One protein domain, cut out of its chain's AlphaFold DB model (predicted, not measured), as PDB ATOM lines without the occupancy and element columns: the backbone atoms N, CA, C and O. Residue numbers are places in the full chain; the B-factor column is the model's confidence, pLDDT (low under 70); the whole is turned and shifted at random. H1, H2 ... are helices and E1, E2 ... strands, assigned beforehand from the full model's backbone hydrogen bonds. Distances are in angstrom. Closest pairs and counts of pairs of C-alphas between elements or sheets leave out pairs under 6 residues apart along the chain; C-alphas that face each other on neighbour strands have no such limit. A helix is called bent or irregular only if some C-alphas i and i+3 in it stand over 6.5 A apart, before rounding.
ATOM      1  N   ASN A 317     -16.987  22.342  27.613       90.81
ATOM      2  CA  ASN A 317     -18.146  22.709  26.816       90.81
ATOM      3  C   ASN A 317     -19.032  21.468  26.668       90.81
ATOM      4  O   ASN A 317     -18.554  20.426  26.220       90.81
ATOM      5  N   HIS A 318     -20.303  21.596  27.026       88.94
ATOM      6  CA  HIS A 318     -21.333  20.580  26.838       88.94
ATOM      7  C   HIS A 318     -22.389  21.084  25.874       88.94
ATOM      8  O   HIS A 318     -22.747  22.263  25.902       88.94
ATOM      9  N   LEU A 319     -22.903  20.181  25.046       91.00
ATOM     10  CA  LEU A 319     -24.071  20.464  24.232       91.00
ATOM     11  C   LEU A 319     -25.298  20.588  25.120       91.00
ATOM     12  O   LEU A 319     -25.569  19.735  25.963       91.00
ATOM     13  N   HIS A 320     -26.040  21.665  24.903       90.31
ATOM     14  CA  HIS A 320     -27.261  21.936  25.625       90.31
ATOM     15  C   HIS A 320     -28.408  22.155  24.645       90.31
ATOM     16  O   HIS A 320     -28.539  23.238  24.068       90.31
ATOM     17  N   ALA A 321     -29.192  21.097  24.453       92.12
ATOM     18  CA  ALA A 321     -30.296  21.025  23.508       92.12
ATOM     19  C   ALA A 321     -31.632  21.213  24.218       92.12
ATOM     20  O   ALA A 321     -31.837  20.633  25.283       92.12
ATOM     21  N   LYS A 322     -32.554  21.942  23.595       92.94
ATOM     22  CA  LYS A 322     -33.949  22.064  24.016       92.94
ATOM     23  C   LYS A 322     -34.881  21.608  22.904       92.94
ATOM     24  O   LYS A 322     -34.533  21.635  21.728       92.94
ATOM     25  N   VAL A 323     -36.077  21.207  23.306       95.75
ATOM     26  CA  VAL A 323     -37.156  20.830  22.395       95.75
ATOM     27  C   VAL A 323     -38.293  21.815  22.579       95.75
ATOM     28  O   VAL A 323     -38.737  22.042  23.701       95.75
ATOM     29  N   VAL A 324     -38.787  22.385  21.486       95.00
ATOM     30  CA  VAL A 324     -40.068  23.089  21.464       95.00
ATOM     31  C   VAL A 324     -41.105  22.136  20.891       95.00
ATOM     32  O   VAL A 324     -41.038  21.748  19.725       95.00
ATOM     33  N   PHE A 325     -42.047  21.746  21.741       92.69
ATOM     34  CA  PHE A 325     -43.086  20.763  21.464       92.69
ATOM     35  C   PHE A 325     -44.462  21.420  21.574       92.69
ATOM     36  O   PHE A 325     -44.696  22.184  22.507       92.69
ATOM     37  N   ARG A 326     -45.383  21.143  20.652       93.06
ATOM     38  CA  ARG A 326     -46.738  21.706  20.697       93.06
ATOM     39  C   ARG A 326     -47.656  20.827  21.546       93.06
ATOM     40  O   ARG A 326     -47.952  19.701  21.171       93.06
ATOM     41  N   ASP A 327     -48.171  21.360  22.649       91.12
ATOM     42  CA  ASP A 327     -49.075  20.634  23.548       91.12
ATOM     43  C   ASP A 327     -50.537  20.806  23.118       91.12
ATOM     44  O   ASP A 327     -51.322  21.532  23.731       91.12
ATOM     45  N   ALA A 328     -50.904  20.139  22.022       86.00
ATOM     46  CA  ALA A 328     -52.254  20.203  21.460       86.00
ATOM     47  C   ALA A 328     -53.332  19.647  22.412       86.00
ATOM     48  O   ALA A 328     -54.486  20.078  22.360       86.00
ATOM     49  N   ALA A 329     -52.957  18.707  23.282       86.50
ATOM     50  CA  ALA A 329     -53.854  18.094  24.257       86.50
ATOM     51  C   ALA A 329     -54.058  18.960  25.512       86.50
ATOM     52  O   ALA A 329     -54.977  18.693  26.287       86.50
ATOM     53  N   GLY A 330     -53.222  19.985  25.722       90.00
ATOM     54  CA  GLY A 330     -53.216  20.767  26.956       90.00
ATOM     55  C   GLY A 330     -52.856  19.914  28.174       90.00
ATOM     56  O   GLY A 330     -53.449  20.087  29.240       90.00
ATOM     57  N   ALA A 331     -51.928  18.969  27.999       91.44
ATOM     58  CA  ALA A 331     -51.444  18.075  29.043       91.44
ATOM     59  C   ALA A 331     -50.848  18.843  30.231       91.44
ATOM     60  O   ALA A 331     -50.978  18.405  31.377       91.44
ATOM     61  N   VAL A 332     -50.218  19.993  29.973       91.81
ATOM     62  CA  VAL A 332     -49.639  20.857  31.005       91.81
ATOM     63  C   VAL A 332     -50.391  22.195  31.057       91.81
ATOM     64  O   VAL A 332     -50.469  22.906  30.053       91.81
ATOM     65  N   PRO A 333     -50.915  22.602  32.232       89.19
ATOM     66  CA  PRO A 333     -51.560  23.897  32.400       89.19
ATOM     67  C   PRO A 333     -50.649  25.060  32.007       89.19
ATOM     68  O   PRO A 333     -49.461  25.095  32.331       89.19
ATOM     69  N   ARG A 334     -51.227  26.071  31.352       86.00
ATOM     70  CA  ARG A 334     -50.475  27.242  30.878       86.00
ATOM     71  C   ARG A 334     -49.835  28.051  31.989       86.00
ATOM     72  O   ARG A 334     -48.914  28.803  31.698       86.00
ATOM     73  N   ASP A 335     -50.349  27.963  33.206       83.62
ATOM     74  CA  ASP A 335     -49.892  28.642  34.415       83.62
ATOM     75  C   ASP A 335     -48.976  27.770  35.290       83.62
ATOM     76  O   ASP A 335     -48.507  28.240  36.327       83.62
ATOM     77  N   ALA A 336     -48.653  26.548  34.854       89.19
ATOM     78  CA  ALA A 336     -47.748  25.666  35.575       89.19
ATOM     79  C   ALA A 336     -46.359  26.314  35.794       89.19
ATOM     80  O   ALA A 336     -45.886  27.092  34.946       89.19
ATOM     81  N   PRO A 337     -45.679  25.993  36.915       91.81
ATOM     82  CA  PRO A 337     -44.266  26.315  37.092       91.81
ATOM     83  C   PRO A 337     -43.405  25.535  36.091       91.81
ATOM     84  O   PRO A 337     -43.890  24.696  35.330       91.81
ATOM     85  N   MET A 338     -42.091  25.752  36.135       93.12
ATOM     86  CA  MET A 338     -41.182  24.755  35.570       93.12
ATOM     87  C   MET A 338     -41.342  23.442  36.339       93.12
ATOM     88  O   MET A 338     -41.355  23.460  37.566       93.12
ATOM     89  N   MET A 339     -41.453  22.323  35.633       95.19
ATOM     90  CA  MET A 339     -41.680  21.004  36.218       95.19
ATOM     91  C   MET A 339     -40.468  20.118  35.961       95.19
ATOM     92  O   MET A 339     -40.099  19.915  34.808       95.19
ATOM     93  N   ILE A 340     -39.845  19.611  37.025       95.81
ATOM     94  CA  ILE A 340     -38.571  18.883  36.985       95.81
ATOM     95  C   ILE A 340     -38.718  17.555  37.728       95.81
ATOM     96  O   ILE A 340     -39.214  17.533  38.853       95.81
ATOM     97  N   SER A 341     -38.245  16.457  37.140       95.12
ATOM     98  CA  SER A 341     -38.144  15.171  37.839       95.12
ATOM     99  C   SER A 341     -36.856  15.080  38.658       95.12
ATOM    100  O   SER A 341     -35.772  15.365  38.145       95.12
ATOM    101  N   LEU A 342     -36.956  14.647  39.915       94.19
ATOM    102  CA  LEU A 342     -35.809  14.293  40.763       94.19
ATOM    103  C   LEU A 342     -35.428  12.814  40.673       94.19
ATOM    104  O   LEU A 342     -34.395  12.423  41.214       94.19
ATOM    105  N   ASP A 343     -36.239  12.004  39.998       93.12
ATOM    106  CA  ASP A 343     -36.066  10.558  39.973       93.12
ATOM    107  C   ASP A 343     -35.297  10.121  38.720       93.12
ATOM    108  O   ASP A 343     -35.473  10.718  37.650       93.12
ATOM    109  N   PRO A 344     -34.485   9.054  38.799       92.31
ATOM    110  CA  PRO A 344     -34.003   8.354  37.615       92.31
ATOM    111  C   PRO A 344     -35.165   7.898  36.722       92.31
ATOM    112  O   PRO A 344     -36.259   7.607  37.206       92.31
ATOM    113  N   GLN A 345     -34.924   7.836  35.417       91.19
ATOM    114  CA  GLN A 345     -35.937   7.534  34.412       91.19
ATOM    115  C   GLN A 345     -35.580   6.261  33.646       91.19
ATOM    116  O   GLN A 345     -34.419   6.028  33.317       91.19
ATOM    117  N   THR A 346     -36.588   5.467  33.303       88.50
ATOM    118  CA  THR A 346     -36.464   4.389  32.316       88.50
ATOM    119  C   THR A 346     -37.132   4.874  31.037       88.50
ATOM    120  O   THR A 346     -38.341   5.089  31.030       88.50
ATOM    121  N   ILE A 347     -36.344   5.108  29.985       88.56
ATOM    122  CA  ILE A 347     -36.838   5.708  28.733       88.56
ATOM    123  C   ILE A 347     -37.564   4.652  27.901       88.56
ATOM    124  O   ILE A 347     -38.708   4.854  27.492       88.56
ATOM    125  N   TRP A 348     -36.907   3.515  27.676       88.38
ATOM    126  CA  TRP A 348     -37.441   2.396  26.914       88.38
ATOM    127  C   TRP A 348     -37.320   1.106  27.732       88.38
ATOM    128  O   TRP A 348     -36.250   0.494  27.763       88.38
ATOM    129  N   PRO A 349     -38.377   0.702  28.456       82.75
ATOM    130  CA  PRO A 349     -38.361  -0.553  29.193       82.75
ATOM    131  C   PRO A 349     -38.365  -1.714  28.194       82.75
ATOM    132  O   PRO A 349     -39.344  -1.905  27.479       82.75
ATOM    133  N   VAL A 350     -37.260  -2.458  28.133       84.69
ATOM    134  CA  VAL A 350     -37.120  -3.679  27.327       84.69
ATOM    135  C   VAL A 350     -36.837  -4.864  28.241       84.69
ATOM    136  O   VAL A 350     -35.858  -4.857  28.994       84.69
ATOM    137  N   ASP A 351     -37.682  -5.886  28.143       76.25
ATOM    138  CA  ASP A 351     -37.567  -7.123  28.926       76.25
ATOM    139  C   ASP A 351     -36.981  -8.291  28.109       76.25
ATOM    140  O   ASP A 351     -36.670  -9.337  28.677       76.25
ATOM    141  N   ASP A 352     -36.810  -8.112  26.794       83.06
ATOM    142  CA  ASP A 352     -36.352  -9.140  25.858       83.06
ATOM    143  C   ASP A 352     -35.112  -8.704  25.056       83.06
ATOM    144  O   ASP A 352     -34.940  -7.530  24.705       83.06
ATOM    145  N   ASP A 353     -34.231  -9.666  24.777       83.50
ATOM    146  CA  ASP A 353     -32.955  -9.422  24.102       83.50
ATOM    147  C   ASP A 353     -33.129  -9.151  22.596       83.50
ATOM    148  O   ASP A 353     -32.317  -8.412  22.028       83.50
ATOM    149  N   ASP A 354     -34.195  -9.653  21.952       87.25
ATOM    150  CA  ASP A 354     -34.449  -9.393  20.528       87.25
ATOM    151  C   ASP A 354     -34.878  -7.932  20.299       87.25
ATOM    152  O   ASP A 354     -34.441  -7.299  19.336       87.25
ATOM    153  N   GLU A 355     -35.669  -7.347  21.208       86.94
ATOM    154  CA  GLU A 355     -36.042  -5.923  21.137       86.94
ATOM    155  C   GLU A 355     -34.823  -5.014  21.351       86.94
ATOM    156  O   GLU A 355     -34.637  -4.023  20.637       86.94
ATOM    157  N   ARG A 356     -33.928  -5.383  22.278       85.88
ATOM    158  CA  ARG A 356     -32.659  -4.669  22.483       85.88
ATOM    159  C   ARG A 356     -31.783  -4.719  21.229       85.88
ATOM    160  O   ARG A 356     -31.207  -3.695  20.856       85.88
ATOM    161  N   ALA A 357     -31.708  -5.875  20.570       88.75
ATOM    162  CA  ALA A 357     -30.980  -6.036  19.315       88.75
ATOM    163  C   ALA A 357     -31.596  -5.198  18.181       88.75
ATOM    164  O   ALA A 357     -30.861  -4.545  17.441       88.75
ATOM    165  N   ALA A 358     -32.928  -5.135  18.086       91.62
ATOM    166  CA  ALA A 358     -33.621  -4.309  17.097       91.62
ATOM    167  C   ALA A 358     -33.354  -2.805  17.294       91.62
ATOM    168  O   ALA A 358     -33.113  -2.086  16.324       91.62
ATOM    169  N   LEU A 359     -33.330  -2.323  18.543       90.12
ATOM    170  CA  LEU A 359     -32.959  -0.937  18.852       90.12
ATOM    171  C   LEU A 359     -31.498  -0.640  18.483       90.12
ATOM    172  O   LEU A 359     -31.205   0.431  17.948       90.12
ATOM    173  N   ALA A 360     -30.583  -1.580  18.740       91.62
ATOM    174  CA  ALA A 360     -29.179  -1.447  18.358       91.62
ATOM    175  C   ALA A 360     -28.991  -1.434  16.831       91.62
ATOM    176  O   ALA A 360     -28.178  -0.658  16.329       91.62
ATOM    177  N   GLU A 361     -29.766  -2.225  16.084       94.12
ATOM    178  CA  GLU A 361     -29.777  -2.198  14.616       94.12
ATOM    179  C   GLU A 361     -30.335  -0.872  14.073       94.12
ATOM    180  O   GLU A 361     -29.767  -0.300  13.142       94.12
ATOM    181  N   ALA A 362     -31.409  -0.351  14.675       90.19
ATOM    182  CA  ALA A 362     -32.078   0.864  14.214       90.19
ATOM    183  C   ALA A 362     -31.295   2.152  14.520       90.19
ATOM    184  O   ALA A 362     -31.230   3.051  13.680       90.19
ATOM    185  N   PHE A 363     -30.705   2.254  15.716       89.44
ATOM    186  CA  PHE A 363     -30.146   3.509  16.238       89.44
ATOM    187  C   PHE A 363     -28.653   3.431  16.582       89.44
ATOM    188  O   PHE A 363     -28.031   4.443  16.910       89.44
ATOM    189  N   GLY A 364     -28.057   2.243  16.484       92.56
ATOM    190  CA  GLY A 364     -26.688   1.970  16.899       92.56
ATOM    191  C   GLY A 364     -26.572   1.617  18.385       92.56
ATOM    192  O   GLY A 364     -27.333   2.082  19.233       92.56
ATOM    193  N   GLU A 365     -25.546   0.825  18.701       90.94
ATOM    194  CA  GLU A 365     -25.270   0.283  20.043       90.94
ATOM    195  C   GLU A 365     -25.264   1.345  21.153       90.94
ATOM    196  O   GLU A 365     -25.870   1.168  22.207       90.94
ATOM    197  N   ALA A 366     -24.610   2.486  20.917       88.38
ATOM    198  CA  ALA A 366     -24.486   3.534  21.930       88.38
ATOM    199  C   ALA A 366     -25.831   4.205  22.259       88.38
ATOM    200  O   ALA A 366     -26.116   4.467  23.429       88.38
ATOM    201  N   ALA A 367     -26.666   4.469  21.248       88.94
ATOM    202  CA  ALA A 367     -27.985   5.061  21.450       88.94
ATOM    203  C   ALA A 367     -28.943   4.053  22.099       88.94
ATOM    204  O   ALA A 367     -29.618   4.388  23.070       88.94
ATOM    205  N   ALA A 368     -28.937   2.799  21.638       90.81
ATOM    206  CA  ALA A 368     -29.738   1.726  22.222       90.81
ATOM    207  C   ALA A 368     -29.392   1.478  23.700       90.81
ATOM    208  O   ALA A 368     -30.291   1.334  24.532       90.81
ATOM    209  N   ALA A 369     -28.107   1.510  24.064       89.62
ATOM    210  CA  ALA A 369     -27.670   1.385  25.453       89.62
ATOM    211  C   ALA A 369     -28.202   2.522  26.344       89.62
ATOM    212  O   ALA A 369     -28.598   2.273  27.483       89.62
ATOM    213  N   LYS A 370     -28.263   3.760  25.833       90.19
ATOM    214  CA  LYS A 370     -28.866   4.888  26.563       90.19
ATOM    215  C   LYS A 370     -30.382   4.771  26.688       90.19
ATOM    216  O   LYS A 370     -30.912   5.012  27.766       90.19
ATOM    217  N   LEU A 371     -31.072   4.390  25.612       90.19
ATOM    218  CA  LEU A 371     -32.534   4.248  25.593       90.19
ATOM    219  C   LEU A 371     -33.024   3.154  26.547       90.19
ATOM    220  O   LEU A 371     -34.033   3.328  27.225       90.19
ATOM    221  N   THR A 372     -32.299   2.039  26.600       90.69
ATOM    222  CA  THR A 372     -32.684   0.854  27.382       90.69
ATOM    223  C   THR A 372     -32.095   0.828  28.795       90.69
ATOM    224  O   THR A 372     -32.455  -0.027  29.604       90.69
ATOM    225  N   GLY A 373     -31.177   1.748  29.099       87.81
ATOM    226  CA  GLY A 373     -30.576   1.917  30.416       87.81
ATOM    227  C   GLY A 373     -31.392   2.812  31.352       87.81
ATOM    228  O   GLY A 373     -32.424   3.383  30.995       87.81
ATOM    229  N   THR A 374     -30.893   2.967  32.579       88.75
ATOM    230  CA  THR A 374     -31.435   3.940  33.533       88.75
ATOM    231  C   THR A 374     -30.836   5.312  33.258       88.75
ATOM    232  O   THR A 374     -29.640   5.538  33.456       88.75
ATOM    233  N   ALA A 375     -31.680   6.244  32.842       89.06
ATOM    234  CA  ALA A 375     -31.312   7.630  32.645       89.06
ATOM    235  C   ALA A 375     -31.331   8.403  33.971       89.06
ATOM    236  O   ALA A 375     -32.146   8.152  34.862       89.06
ATOM    237  N   GLY A 376     -30.404   9.350  34.114       87.50
ATOM    238  CA  GLY A 376     -30.297  10.180  35.314       87.50
ATOM    239  C   GLY A 376     -31.510  11.098  35.516       87.50
ATOM    240  O   GLY A 376     -32.272  11.334  34.577       87.50
ATOM    241  N   PRO A 377     -31.697  11.654  36.724       90.38
ATOM    242  CA  PRO A 377     -32.785  12.588  36.995       90.38
ATOM    243  C   PRO A 377     -32.631  13.905  36.216       90.38
ATOM    244  O   PRO A 377     -31.647  14.129  35.510       90.38
ATOM    245  N   GLY A 378     -33.602  14.805  36.365       90.44
ATOM    246  CA  GLY A 378     -33.500  16.174  35.862       90.44
ATOM    247  C   GLY A 378     -34.118  16.419  34.491       90.44
ATOM    248  O   GLY A 378     -33.917  17.501  33.945       90.44
ATOM    249  N   VAL A 379     -34.888  15.481  33.930       94.62
ATOM    250  CA  VAL A 379     -35.770  15.798  32.793       94.62
ATOM    251  C   VAL A 379     -36.798  16.841  33.232       94.62
ATOM    252  O   VAL A 379     -37.357  16.744  34.332       94.62
ATOM    253  N   HIS A 380     -37.018  17.868  32.415       95.25
ATOM    254  CA  HIS A 380     -37.907  18.959  32.795       95.25
ATOM    255  C   HIS A 380     -38.568  19.674  31.627       95.25
ATOM    256  O   HIS A 380     -38.123  19.598  30.482       95.25
ATOM    257  N   LEU A 381     -39.646  20.383  31.954       95.75
ATOM    258  CA  LEU A 381     -40.400  21.203  31.020       95.75
ATOM    259  C   LEU A 381     -40.860  22.520  31.641       95.75
ATOM    260  O   LEU A 381     -40.900  22.678  32.864       95.75
ATOM    261  N   ARG A 382     -41.279  23.452  30.788       93.62
ATOM    262  CA  ARG A 382     -42.117  24.593  31.175       93.62
ATOM    263  C   ARG A 382     -43.083  24.978  30.052       93.62
ATOM    264  O   ARG A 382     -42.764  24.736  28.884       93.62
ATOM    265  N   PRO A 383     -44.194  25.666  30.370       91.38
ATOM    266  CA  PRO A 383     -44.988  26.359  29.362       91.38
ATOM    267  C   PRO A 383     -44.136  27.336  28.532       91.38
ATOM    268  O   PRO A 383     -43.293  28.067  29.073       91.38
ATOM    269  N   TYR A 384     -44.355  27.356  27.218       90.44
ATOM    270  CA  TYR A 384     -43.634  28.195  26.262       90.44
ATOM    271  C   TYR A 384     -44.555  28.689  25.141       90.44
ATOM    272  O   TYR A 384     -45.361  27.938  24.604       90.44
ATOM    273  N   ALA A 385     -44.422  29.958  24.747       81.75
ATOM    274  CA  ALA A 385     -45.300  30.574  23.748       81.75
ATOM    275  C   ALA A 385     -46.805  30.325  24.044       81.75
ATOM    276  O   ALA A 385     -47.207  30.292  25.206       81.75
ATOM    277  N   HIS A 386     -47.661  30.246  23.020       78.56
ATOM    278  CA  HIS A 386     -49.113  30.153  23.205       78.56
ATOM    279  C   HIS A 386     -49.585  28.747  23.613       78.56
ATOM    280  O   HIS A 386     -50.309  28.604  24.596       78.56
ATOM    281  N   ASP A 387     -49.209  27.722  22.853       85.56
ATOM    282  CA  ASP A 387     -49.655  26.329  22.983       85.56
ATOM    283  C   ASP A 387     -48.483  25.334  22.909       85.56
ATOM    284  O   ASP A 387     -48.651  24.196  22.480       85.56
ATOM    285  N   ALA A 388     -47.285  25.764  23.317       93.00
ATOM    286  CA  ALA A 388     -46.087  24.938  23.294       93.00
ATOM    287  C   ALA A 388     -45.493  24.714  24.692       93.00
ATOM    288  O   ALA A 388     -45.780  25.409  25.671       93.00
ATOM    289  N   LEU A 389     -44.624  23.718  24.766       94.25
ATOM    290  CA  LEU A 389     -43.786  23.378  25.898       94.25
ATOM    291  C   LEU A 389     -42.334  23.449  25.450       94.25
ATOM    292  O   LEU A 389     -41.990  23.065  24.332       94.25
ATOM    293  N   LEU A 390     -41.486  23.935  26.346       95.25
ATOM    294  CA  LEU A 390     -40.043  23.845  26.202       95.25
ATOM    295  C   LEU A 390     -39.567  22.704  27.096       95.25
ATOM    296  O   LEU A 390     -39.770  22.770  28.309       95.25
ATOM    297  N   LEU A 391     -38.970  21.679  26.493       95.50
ATOM    298  CA  LEU A 391     -38.489  20.461  27.144       95.50
ATOM    299  C   LEU A 391     -36.959  20.432  27.139       95.50
ATOM    300  O   LEU A 391     -36.323  20.968  26.225       95.50
ATOM    301  N   LEU A 392     -36.374  19.785  28.143       91.88
ATOM    302  CA  LEU A 392     -34.929  19.724  28.309       91.88
ATOM    303  C   LEU A 392     -34.494  18.479  29.079       91.88
ATOM    304  O   LEU A 392     -35.110  18.114  30.085       91.88
ATOM    305  N   TRP A 393     -33.384  17.874  28.654       92.44
ATOM    306  CA  TRP A 393     -32.700  16.848  29.435       92.44
ATOM    307  C   TRP A 393     -31.249  16.662  28.994       92.44
ATOM    308  O   TRP A 393     -30.973  16.283  27.860       92.44
ATOM    309  N   GLU A 394     -30.305  16.876  29.906       86.75
ATOM    310  CA  GLU A 394     -28.871  16.777  29.597       86.75
ATOM    311  C   GLU A 394     -28.401  15.337  29.329       86.75
ATOM    312  O   GLU A 394     -27.346  15.136  28.735       86.75
ATOM    313  N   HIS A 395     -29.191  14.328  29.712       87.88
ATOM    314  CA  HIS A 395     -28.837  12.912  29.586       87.88
ATOM    315  C   HIS A 395     -28.448  12.488  28.154       87.88
ATOM    316  O   HIS A 395     -27.556  11.651  27.970       87.88
ATOM    317  N   TRP A 396     -29.092  13.064  27.133       90.88
ATOM    318  CA  TRP A 396     -28.924  12.605  25.752       90.88
ATOM    319  C   TRP A 396     -27.621  13.092  25.109       90.88
ATOM    320  O   TRP A 396     -26.828  12.272  24.640       90.88
ATOM    321  N   HIS A 397     -27.373  14.406  25.139       90.06
ATOM    322  CA  HIS A 397     -26.212  15.042  24.497       90.06
ATOM    323  C   HIS A 397     -25.045  15.348  25.449       90.06
ATOM    324  O   HIS A 397     -23.979  15.755  24.993       90.06
ATOM    325  N   GLY A 398     -25.220  15.193  26.765       82.56
ATOM    326  CA  GLY A 398     -24.277  15.703  27.771       82.56
ATOM    327  C   GLY A 398     -22.880  15.069  27.757       82.56
ATOM    328  O   GLY A 398     -21.921  15.680  28.233       82.56
ATOM    329  N   ASP A 399     -22.734  13.870  27.200       83.69
ATOM    330  CA  ASP A 399     -21.468  13.144  27.034       83.69
ATOM    331  C   ASP A 399     -20.901  13.217  25.606       83.69
ATOM    332  O   ASP A 399     -19.818  12.683  25.354       83.69
ATOM    333  N   TRP A 400     -21.586  13.894  24.680       89.25
ATOM    334  CA  TRP A 400     -21.092  14.061  23.319       89.25
ATOM    335  C   TRP A 400     -19.803  14.882  23.337       89.25
ATOM    336  O   TRP A 400     -19.696  15.914  24.006       89.25
ATOM    337  N   ALA A 401     -18.801  14.415  22.594       85.94
ATOM    338  CA  ALA A 401     -17.514  15.086  22.525       85.94
ATOM    339  C   ALA A 401     -17.656  16.444  21.822       85.94
ATOM    340  O   ALA A 401     -18.122  16.526  20.686       85.94
ATOM    341  N   VAL A 402     -17.203  17.507  22.484       88.88
ATOM    342  CA  VAL A 402     -17.147  18.857  21.916       88.88
ATOM    343  C   VAL A 402     -15.704  19.177  21.539       88.88
ATOM    344  O   VAL A 402     -14.788  19.010  22.344       88.88
ATOM    345  N   ALA A 403     -15.497  19.622  20.298       85.56
ATOM    346  CA  ALA A 403     -14.192  20.063  19.820       85.56
ATOM    347  C   ALA A 403     -13.734  21.355  20.523       85.56
ATOM    348  O   ALA A 403     -14.550  22.141  20.997       85.56
ATOM    349  N   GLU A 404     -12.422  21.594  20.552       81.56
ATOM    350  CA  GLU A 404     -11.829  22.842  21.043       81.56
ATOM    351  C   GLU A 404     -10.949  23.454  19.932       81.56
ATOM    352  O   GLU A 404      -9.949  22.836  19.549       81.56
ATOM    353  N   PRO A 405     -11.274  24.652  19.406       82.56
ATOM    354  CA  PRO A 405     -12.443  25.467  19.744       82.56
ATOM    355  C   PRO A 405     -13.768  24.795  19.325       82.56
ATOM    356  O   PRO A 405     -13.774  24.009  18.374       82.56
ATOM    357  N   PRO A 406     -14.879  25.101  20.017       86.81
ATOM    358  CA  PRO A 406     -16.183  24.537  19.687       86.81
ATOM    359  C   PRO A 406     -16.705  25.077  18.356       86.81
ATOM    360  O   PRO A 406     -16.427  26.222  17.987       86.81
ATOM    361  N   ASP A 407     -17.496  24.254  17.664       88.12
ATOM    362  CA  ASP A 407     -18.350  24.726  16.574       88.12
ATOM    363  C   ASP A 407     -19.270  25.833  17.115       88.12
ATOM    364  O   ASP A 407     -19.685  25.800  18.265       88.12
ATOM    365  N   LEU A 408     -19.570  26.860  16.329       83.94
ATOM    366  CA  LEU A 408     -20.501  27.907  16.757       83.94
ATOM    367  C   LEU A 408     -21.958  27.533  16.457       83.94
ATOM    368  O   LEU A 408     -22.872  28.141  17.019       83.94
ATOM    369  N   HIS A 409     -22.173  26.527  15.607       87.06
ATOM    370  CA  HIS A 409     -23.479  26.039  15.182       87.06
ATOM    371  C   HIS A 409     -23.577  24.518  15.382       87.06
ATOM    372  O   HIS A 409     -23.604  23.774  14.401       87.06
ATOM    373  N   PRO A 410     -23.622  24.037  16.640       89.19
ATOM    374  CA  PRO A 410     -23.711  22.611  16.910       89.19
ATOM    375  C   PRO A 410     -24.963  21.993  16.293       89.19
ATOM    376  O   PRO A 410     -26.046  22.580  16.325       89.19
ATOM    377  N   ALA A 411     -24.811  20.774  15.784       89.00
ATOM    378  CA  ALA A 411     -25.930  19.936  15.391       89.00
ATOM    379  C   ALA A 411     -26.466  19.157  16.599       89.00
ATOM    380  O   ALA A 411     -25.702  18.713  17.460       89.00
ATOM    381  N   PHE A 412     -27.780  18.954  16.616       91.81
ATOM    382  CA  PHE A 412     -28.478  18.164  17.622       91.81
ATOM    383  C   PHE A 412     -29.254  17.035  16.956       91.81
ATOM    384  O   PHE A 412     -29.623  17.115  15.785       91.81
ATOM    385  N   ASP A 413     -29.506  15.993  17.735       91.81
ATOM    386  CA  ASP A 413     -30.407  14.910  17.354       91.81
ATOM    387  C   ASP A 413     -31.847  15.431  17.356       91.81
ATOM    388  O   ASP A 413     -32.430  15.642  18.416       91.81
ATOM    389  N   ALA A 414     -32.389  15.709  16.174       90.94
ATOM    390  CA  ALA A 414     -33.743  16.234  16.024       90.94
ATOM    391  C   ALA A 414     -34.813  15.135  15.951       90.94
ATOM    392  O   ALA A 414     -36.000  15.459  15.926       90.94
ATOM    393  N   ASP A 415     -34.399  13.869  15.890       88.12
ATOM    394  CA  ASP A 415     -35.294  12.748  15.628       88.12
ATOM    395  C   ASP A 415     -35.592  11.988  16.928       88.12
ATOM    396  O   ASP A 415     -36.754  11.899  17.315       88.12
ATOM    397  N   LEU A 416     -34.571  11.534  17.670       91.06
ATOM    398  CA  LEU A 416     -34.778  10.771  18.911       91.06
ATOM    399  C   LEU A 416     -34.914  11.646  20.157       91.06
ATOM    400  O   LEU A 416     -35.624  11.285  21.094       91.06
ATOM    401  N   PHE A 417     -34.242  12.798  20.207       94.38
ATOM    402  CA  PHE A 417     -34.214  13.607  21.431       94.38
ATOM    403  C   PHE A 417     -35.599  14.087  21.905       94.38
ATOM    404  O   PHE A 417     -35.860  13.996  23.110       94.38
ATOM    405  N   PRO A 418     -36.517  14.545  21.024       94.75
ATOM    406  CA  PRO A 418     -37.881  14.873  21.436       94.75
ATOM    407  C   PRO A 418     -38.593  13.704  22.114       94.75
ATOM    408  O   PRO A 418     -39.186  13.882  23.178       94.75
ATOM    409  N   GLU A 419     -38.485  12.507  21.538       92.50
ATOM    410  CA  GLU A 419     -39.104  11.299  22.076       92.50
ATOM    411  C   GLU A 419     -38.495  10.910  23.430       92.50
ATOM    412  O   GLU A 419     -39.227  10.620  24.376       92.50
ATOM    413  N   VAL A 420     -37.168  10.989  23.566       93.94
ATOM    414  CA  VAL A 420     -36.450  10.748  24.828       93.94
ATOM    415  C   VAL A 420     -36.962  11.666  25.939       93.94
ATOM    416  O   VAL A 420     -37.269  11.199  27.040       93.94
ATOM    417  N   CYS A 421     -37.103  12.966  25.660       95.31
ATOM    418  CA  CYS A 421     -37.671  13.915  26.614       95.31
ATOM    419  C   CYS A 421     -39.128  13.583  26.953       95.31
ATOM    420  O   CYS A 421     -39.482  13.566  28.133       95.31
ATOM    421  N   LEU A 422     -39.969  13.306  25.954       94.56
ATOM    422  CA  LEU A 422     -41.386  12.996  26.160       94.56
ATOM    423  C   LEU A 422     -41.579  11.726  26.994       94.56
ATOM    424  O   LEU A 422     -42.352  11.756  27.947       94.56
ATOM    425  N   ARG A 423     -40.830  10.651  26.720       93.38
ATOM    426  CA  ARG A 423     -40.855   9.407  27.509       93.38
ATOM    427  C   ARG A 423     -40.441   9.642  28.961       93.38
ATOM    428  O   ARG A 423     -41.127   9.186  29.874       93.38
ATOM    429  N   GLY A 424     -39.371  10.409  29.188       93.69
ATOM    430  CA  GLY A 424     -38.936  10.777  30.539       93.69
ATOM    431  C   GLY A 424     -39.971  11.618  31.297       93.69
ATOM    432  O   GLY A 424     -40.187  11.411  32.487       93.69
ATOM    433  N   LEU A 425     -40.648  12.549  30.618       94.38
ATOM    434  CA  LEU A 425     -41.683  13.399  31.218       94.38
ATOM    435  C   LEU A 425     -43.000  12.654  31.455       94.38
ATOM    436  O   LEU A 425     -43.659  12.877  32.472       94.38
ATOM    437  N   ALA A 426     -43.369  11.742  30.554       93.38
ATOM    438  CA  ALA A 426     -44.584  10.938  30.648       93.38
ATOM    439  C   ALA A 426     -44.610  10.063  31.908       93.38
ATOM    440  O   ALA A 426     -45.689   9.724  32.397       93.38
ATOM    441  N   SER A 427     -43.442   9.758  32.485       89.06
ATOM    442  CA  SER A 427     -43.355   9.007  33.734       89.06
ATOM    443  C   SER A 427     -44.086   9.709  34.883       89.06
ATOM    444  O   SER A 427     -44.730   9.030  35.677       89.06
ATOM    445  N   PHE A 428     -44.050  11.041  34.979       90.75
ATOM    446  CA  PHE A 428     -44.718  11.798  36.046       90.75
ATOM    447  C   PHE A 428     -45.772  12.784  35.533       90.75
ATOM    448  O   PHE A 428     -46.499  13.349  36.346       90.75
ATOM    449  N   ILE A 429     -45.922  12.947  34.216       94.00
ATOM    450  CA  ILE A 429     -47.019  13.680  33.566       94.00
ATOM    451  C   ILE A 429     -47.687  12.730  32.557       94.00
ATOM    452  O   ILE A 429     -47.417  12.811  31.358       94.00
ATOM    453  N   PRO A 430     -48.564  11.810  33.009       93.38
ATOM    454  CA  PRO A 430     -49.074  10.718  32.171       93.38
ATOM    455  C   PRO A 430     -49.777  11.170  30.885       93.38
ATOM    456  O   PRO A 430     -49.753  10.459  29.885       93.38
ATOM    457  N   ALA A 431     -50.372  12.367  30.887       92.25
ATOM    458  CA  ALA A 431     -51.033  12.939  29.714       92.25
ATOM    459  C   ALA A 431     -50.079  13.186  28.526       92.25
ATOM    460  O   ALA A 431     -50.537  13.209  27.388       92.25
ATOM    461  N   LEU A 432     -48.764  13.308  28.764       92.56
ATOM    462  CA  LEU A 432     -47.759  13.415  27.700       92.56
ATOM    463  C   LEU A 432     -47.437  12.071  27.031       92.56
ATOM    464  O   LEU A 432     -46.808  12.067  25.979       92.56
ATOM    465  N   GLY A 433     -47.885  10.938  27.586       90.75
ATOM    466  CA  GLY A 433     -47.624   9.616  27.009       90.75
ATOM    467  C   GLY A 433     -48.165   9.463  25.586       90.75
ATOM    468  O   GLY A 433     -47.492   8.890  24.741       90.75
ATOM    469  N   ALA A 434     -49.326  10.055  25.283       88.81
ATOM    470  CA  ALA A 434     -49.897  10.022  23.932       88.81
ATOM    471  C   ALA A 434     -49.026  10.752  22.889       88.81
ATOM    472  O   ALA A 434     -49.034  10.386  21.719       88.81
ATOM    473  N   ALA A 435     -48.252  11.757  23.316       89.12
ATOM    474  CA  ALA A 435     -47.369  12.517  22.436       89.12
ATOM    475  C   ALA A 435     -46.091  11.758  22.047       89.12
ATOM    476  O   ALA A 435     -45.388  12.191  21.138       89.12
ATOM    477  N   VAL A 436     -45.776  10.652  22.733       87.56
ATOM    478  CA  VAL A 436     -44.669   9.762  22.356       87.56
ATOM    479  C   VAL A 436     -44.980   9.070  21.029       87.56
ATOM    480  O   VAL A 436     -44.117   9.014  20.161       87.56
ATOM    481  N   ASP A 437     -46.217   8.595  20.861       84.06
ATOM    482  CA  ASP A 437     -46.646   7.875  19.658       84.06
ATOM    483  C   ASP A 437     -47.032   8.827  18.514       84.06
ATOM    484  O   ASP A 437     -46.749   8.554  17.347       84.06
ATOM    485  N   ASP A 438     -47.683   9.947  18.843       86.44
ATOM    486  CA  ASP A 438     -48.089  10.975  17.882       86.44
ATOM    487  C   ASP A 438     -47.846  12.382  18.460       86.44
ATOM    488  O   ASP A 438     -48.708  12.939  19.150       86.44
ATOM    489  N   PRO A 439     -46.674  12.991  18.195       82.06
ATOM    490  CA  PRO A 439     -46.368  14.337  18.672       82.06
ATOM    491  C   PRO A 439     -47.142  15.438  17.922       82.06
ATOM    492  O   PRO A 439     -47.022  16.615  18.274       82.06
ATOM    493  N   GLY A 440     -47.925  15.099  16.890       84.06
ATOM    494  CA  GLY A 440     -48.591  16.064  16.022       84.06
ATOM    495  C   GLY A 440     -47.602  16.823  15.133       84.06
ATOM    496  O   GLY A 440     -47.011  16.259  14.212       84.06
ATOM    497  N   ASP A 441     -47.440  18.128  15.377       84.69
ATOM    498  CA  ASP A 441     -46.470  18.946  14.643       84.69
ATOM    499  C   ASP A 441     -45.034  18.526  14.998       84.69
ATOM    500  O   ASP A 441     -44.727  18.242  16.157       84.69
ATOM    501  N   ARG A 442     -44.126  18.531  14.009       86.38
ATOM    502  CA  ARG A 442     -42.729  18.130  14.236       86.38
ATOM    503  C   ARG A 442     -42.092  19.015  15.325       86.38
ATOM    504  O   ARG A 442     -42.011  20.230  15.115       86.38
ATOM    505  N   PRO A 443     -41.587  18.432  16.432       92.56
ATOM    506  CA  PRO A 443     -40.886  19.192  17.459       92.56
ATOM    507  C   PRO A 443     -39.645  19.880  16.887       92.56
ATOM    508  O   PRO A 443     -38.955  19.337  16.022       92.56
ATOM    509  N   VAL A 444     -39.346  21.080  17.378       93.75
ATOM    510  CA  VAL A 444     -38.147  21.827  16.975       93.75
ATOM    511  C   VAL A 444     -37.052  21.580  17.999       93.75
ATOM    512  O   VAL A 444     -37.276  21.788  19.188       93.75
ATOM    513  N   VAL A 445     -35.871  21.172  17.535       94.88
ATOM    514  CA  VAL A 445     -34.681  21.011  18.377       94.88
ATOM    515  C   VAL A 445     -33.646  22.058  18.002       94.88
ATOM    516  O   VAL A 445     -33.238  22.167  16.846       94.88
ATOM    517  N   ASP A 446     -33.218  22.824  18.993       92.25
ATOM    518  CA  ASP A 446     -32.125  23.783  18.900       92.25
ATOM    519  C   ASP A 446     -31.341  23.801  20.220       92.25
ATOM    520  O   ASP A 446     -31.659  23.093  21.178       92.25
ATOM    521  N   GLY A 447     -30.254  24.564  20.269       91.38
ATOM    522  CA  GLY A 447     -29.391  24.551  21.437       91.38
ATOM    523  C   GLY A 447     -28.059  25.242  21.221       91.38
ATOM    524  O   GLY A 447     -27.741  25.737  20.141       91.38
ATOM    525  N   GLY A 448     -27.267  25.277  22.283       91.56
ATOM    526  CA  GLY A 448     -25.931  25.856  22.270       91.56
ATOM    527  C   GLY A 448     -25.004  25.107  23.210       91.56
ATOM    528  O   GLY A 448     -25.066  23.883  23.312       91.56
ATOM    529  N   TYR A 449     -24.162  25.859  23.913       91.06
ATOM    530  CA  TYR A 449     -23.180  25.299  24.834       91.06
ATOM    531  C   TYR A 449     -23.408  25.736  26.269       91.06
ATOM    532  O   TYR A 449     -23.631  26.918  26.539       91.06
ATOM    533  N   TYR A 450     -23.227  24.804  27.195       90.25
ATOM    534  CA  TYR A 450     -22.872  25.119  28.571       90.25
ATOM    535  C   TYR A 450     -21.360  25.044  28.720       90.25
ATOM    536  O   TYR A 450     -20.751  24.020  28.428       90.25
ATOM    537  N   THR A 451     -20.758  26.159  29.126       90.75
ATOM    538  CA  THR A 451     -19.324  26.258  29.407       90.75
ATOM    539  C   THR A 451     -19.145  26.277  30.914       90.75
ATOM    540  O   THR A 451     -19.415  27.303  31.541       90.75
ATOM    541  N   GLU A 452     -18.719  25.157  31.484       87.00
ATOM    542  CA  GLU A 452     -18.605  24.950  32.929       87.00
ATOM    543  C   GLU A 452     -17.175  24.770  33.403       87.00
ATOM    544  O   GLU A 452     -16.319  24.238  32.697       87.00
ATOM    545  N   THR A 453     -16.948  25.205  34.637       84.75
ATOM    546  CA  THR A 453     -15.898  24.674  35.504       84.75
ATOM    547  C   THR A 453     -16.387  23.370  36.149       84.75
ATOM    548  O   THR A 453     -17.598  23.205  36.306       84.75
TER     549      THR A 453
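AT A GLANCE: This is residues 317 to 453 of the 838 residues of the protein "DAO domain-containing protein" of Aureococcus anophagefferens (UniProt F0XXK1). A strongly twisted sheet of five strands has H3 running across one face, with H4 folded back beside H3. H1 and H2 form a steep-angled pair farther from the sheet, on H3's side. The 137 printed residues include, in chain order, E1 E2 H1 H2 E3 E4 H3 H4 E5; the antiparallel sheet order is E2 E3 E4 E1 E5. The class is mixed, helices and strands; the whole is compact, with a radius of gyration of the C-alphas of 15.2 A, and spans 42 by 38 by 28 A.

IN THESE COORDINATES: E1, residues 317 to 326, spans 29.3 A from C-alpha 317 at (-18.146, 22.709, 26.816). E5, residues 444 to 452, spans 25.4 A to C-alpha 452 at (-18.605, 24.950, 32.929). E2 is residues 338 to 341, E3 380 to 384, E4 388 to 392. H1, residues 353 to 363, spans 15.4 A; H3, residues 416 to 426, 15.3 A; H2 is 365 to 372, H4 430 to 437.

HOW THE PARTS SIT: N 320 and O 448 of E1 and E5 are 2.9 A apart; N 323 and O 391 of E1 and E4, 2.9 A. In the E3 and E4 hairpin, N 382 and O 390 are 3.0 A apart; in E2 and E3, N 339 and O 381, 2.8 A. H3 is on the sheet at a height of 8.6 A, in two layers, helix on one face; its closest C-alphas to E1 are Pro 418 and Val 323, 6.1 A. E4, H3 H4, E5 form a split strand-helix-strand unit, E1 between its strands, with a right-handed crossover. H3 and H4 touch at Ala 426 and Gly 433, whose C-alphas are 4.9 A apart, in a helical hairpin. H1 and H2 touch at a steep tilt of 58 degrees, closest C-alphas Ala 360 and Ala 368, 5.0 A. Every O i to N i+4 pair is within hydrogen-bond range in H1, H2 and H3; H4 has 0 of 4, but 4 of 5 O i to N i+3 pairs, and is only just irregular: C-alphas 431 and 434 are 6.6 A apart.

THE WHOLE: The farthest C-alphas, Asp 335 and Asp 354, are 43.3 A apart. The printed part has no cut; the links E1 to E2, E2 to H1 and E4 to H3 are long. No printed residue is under pLDDT 70.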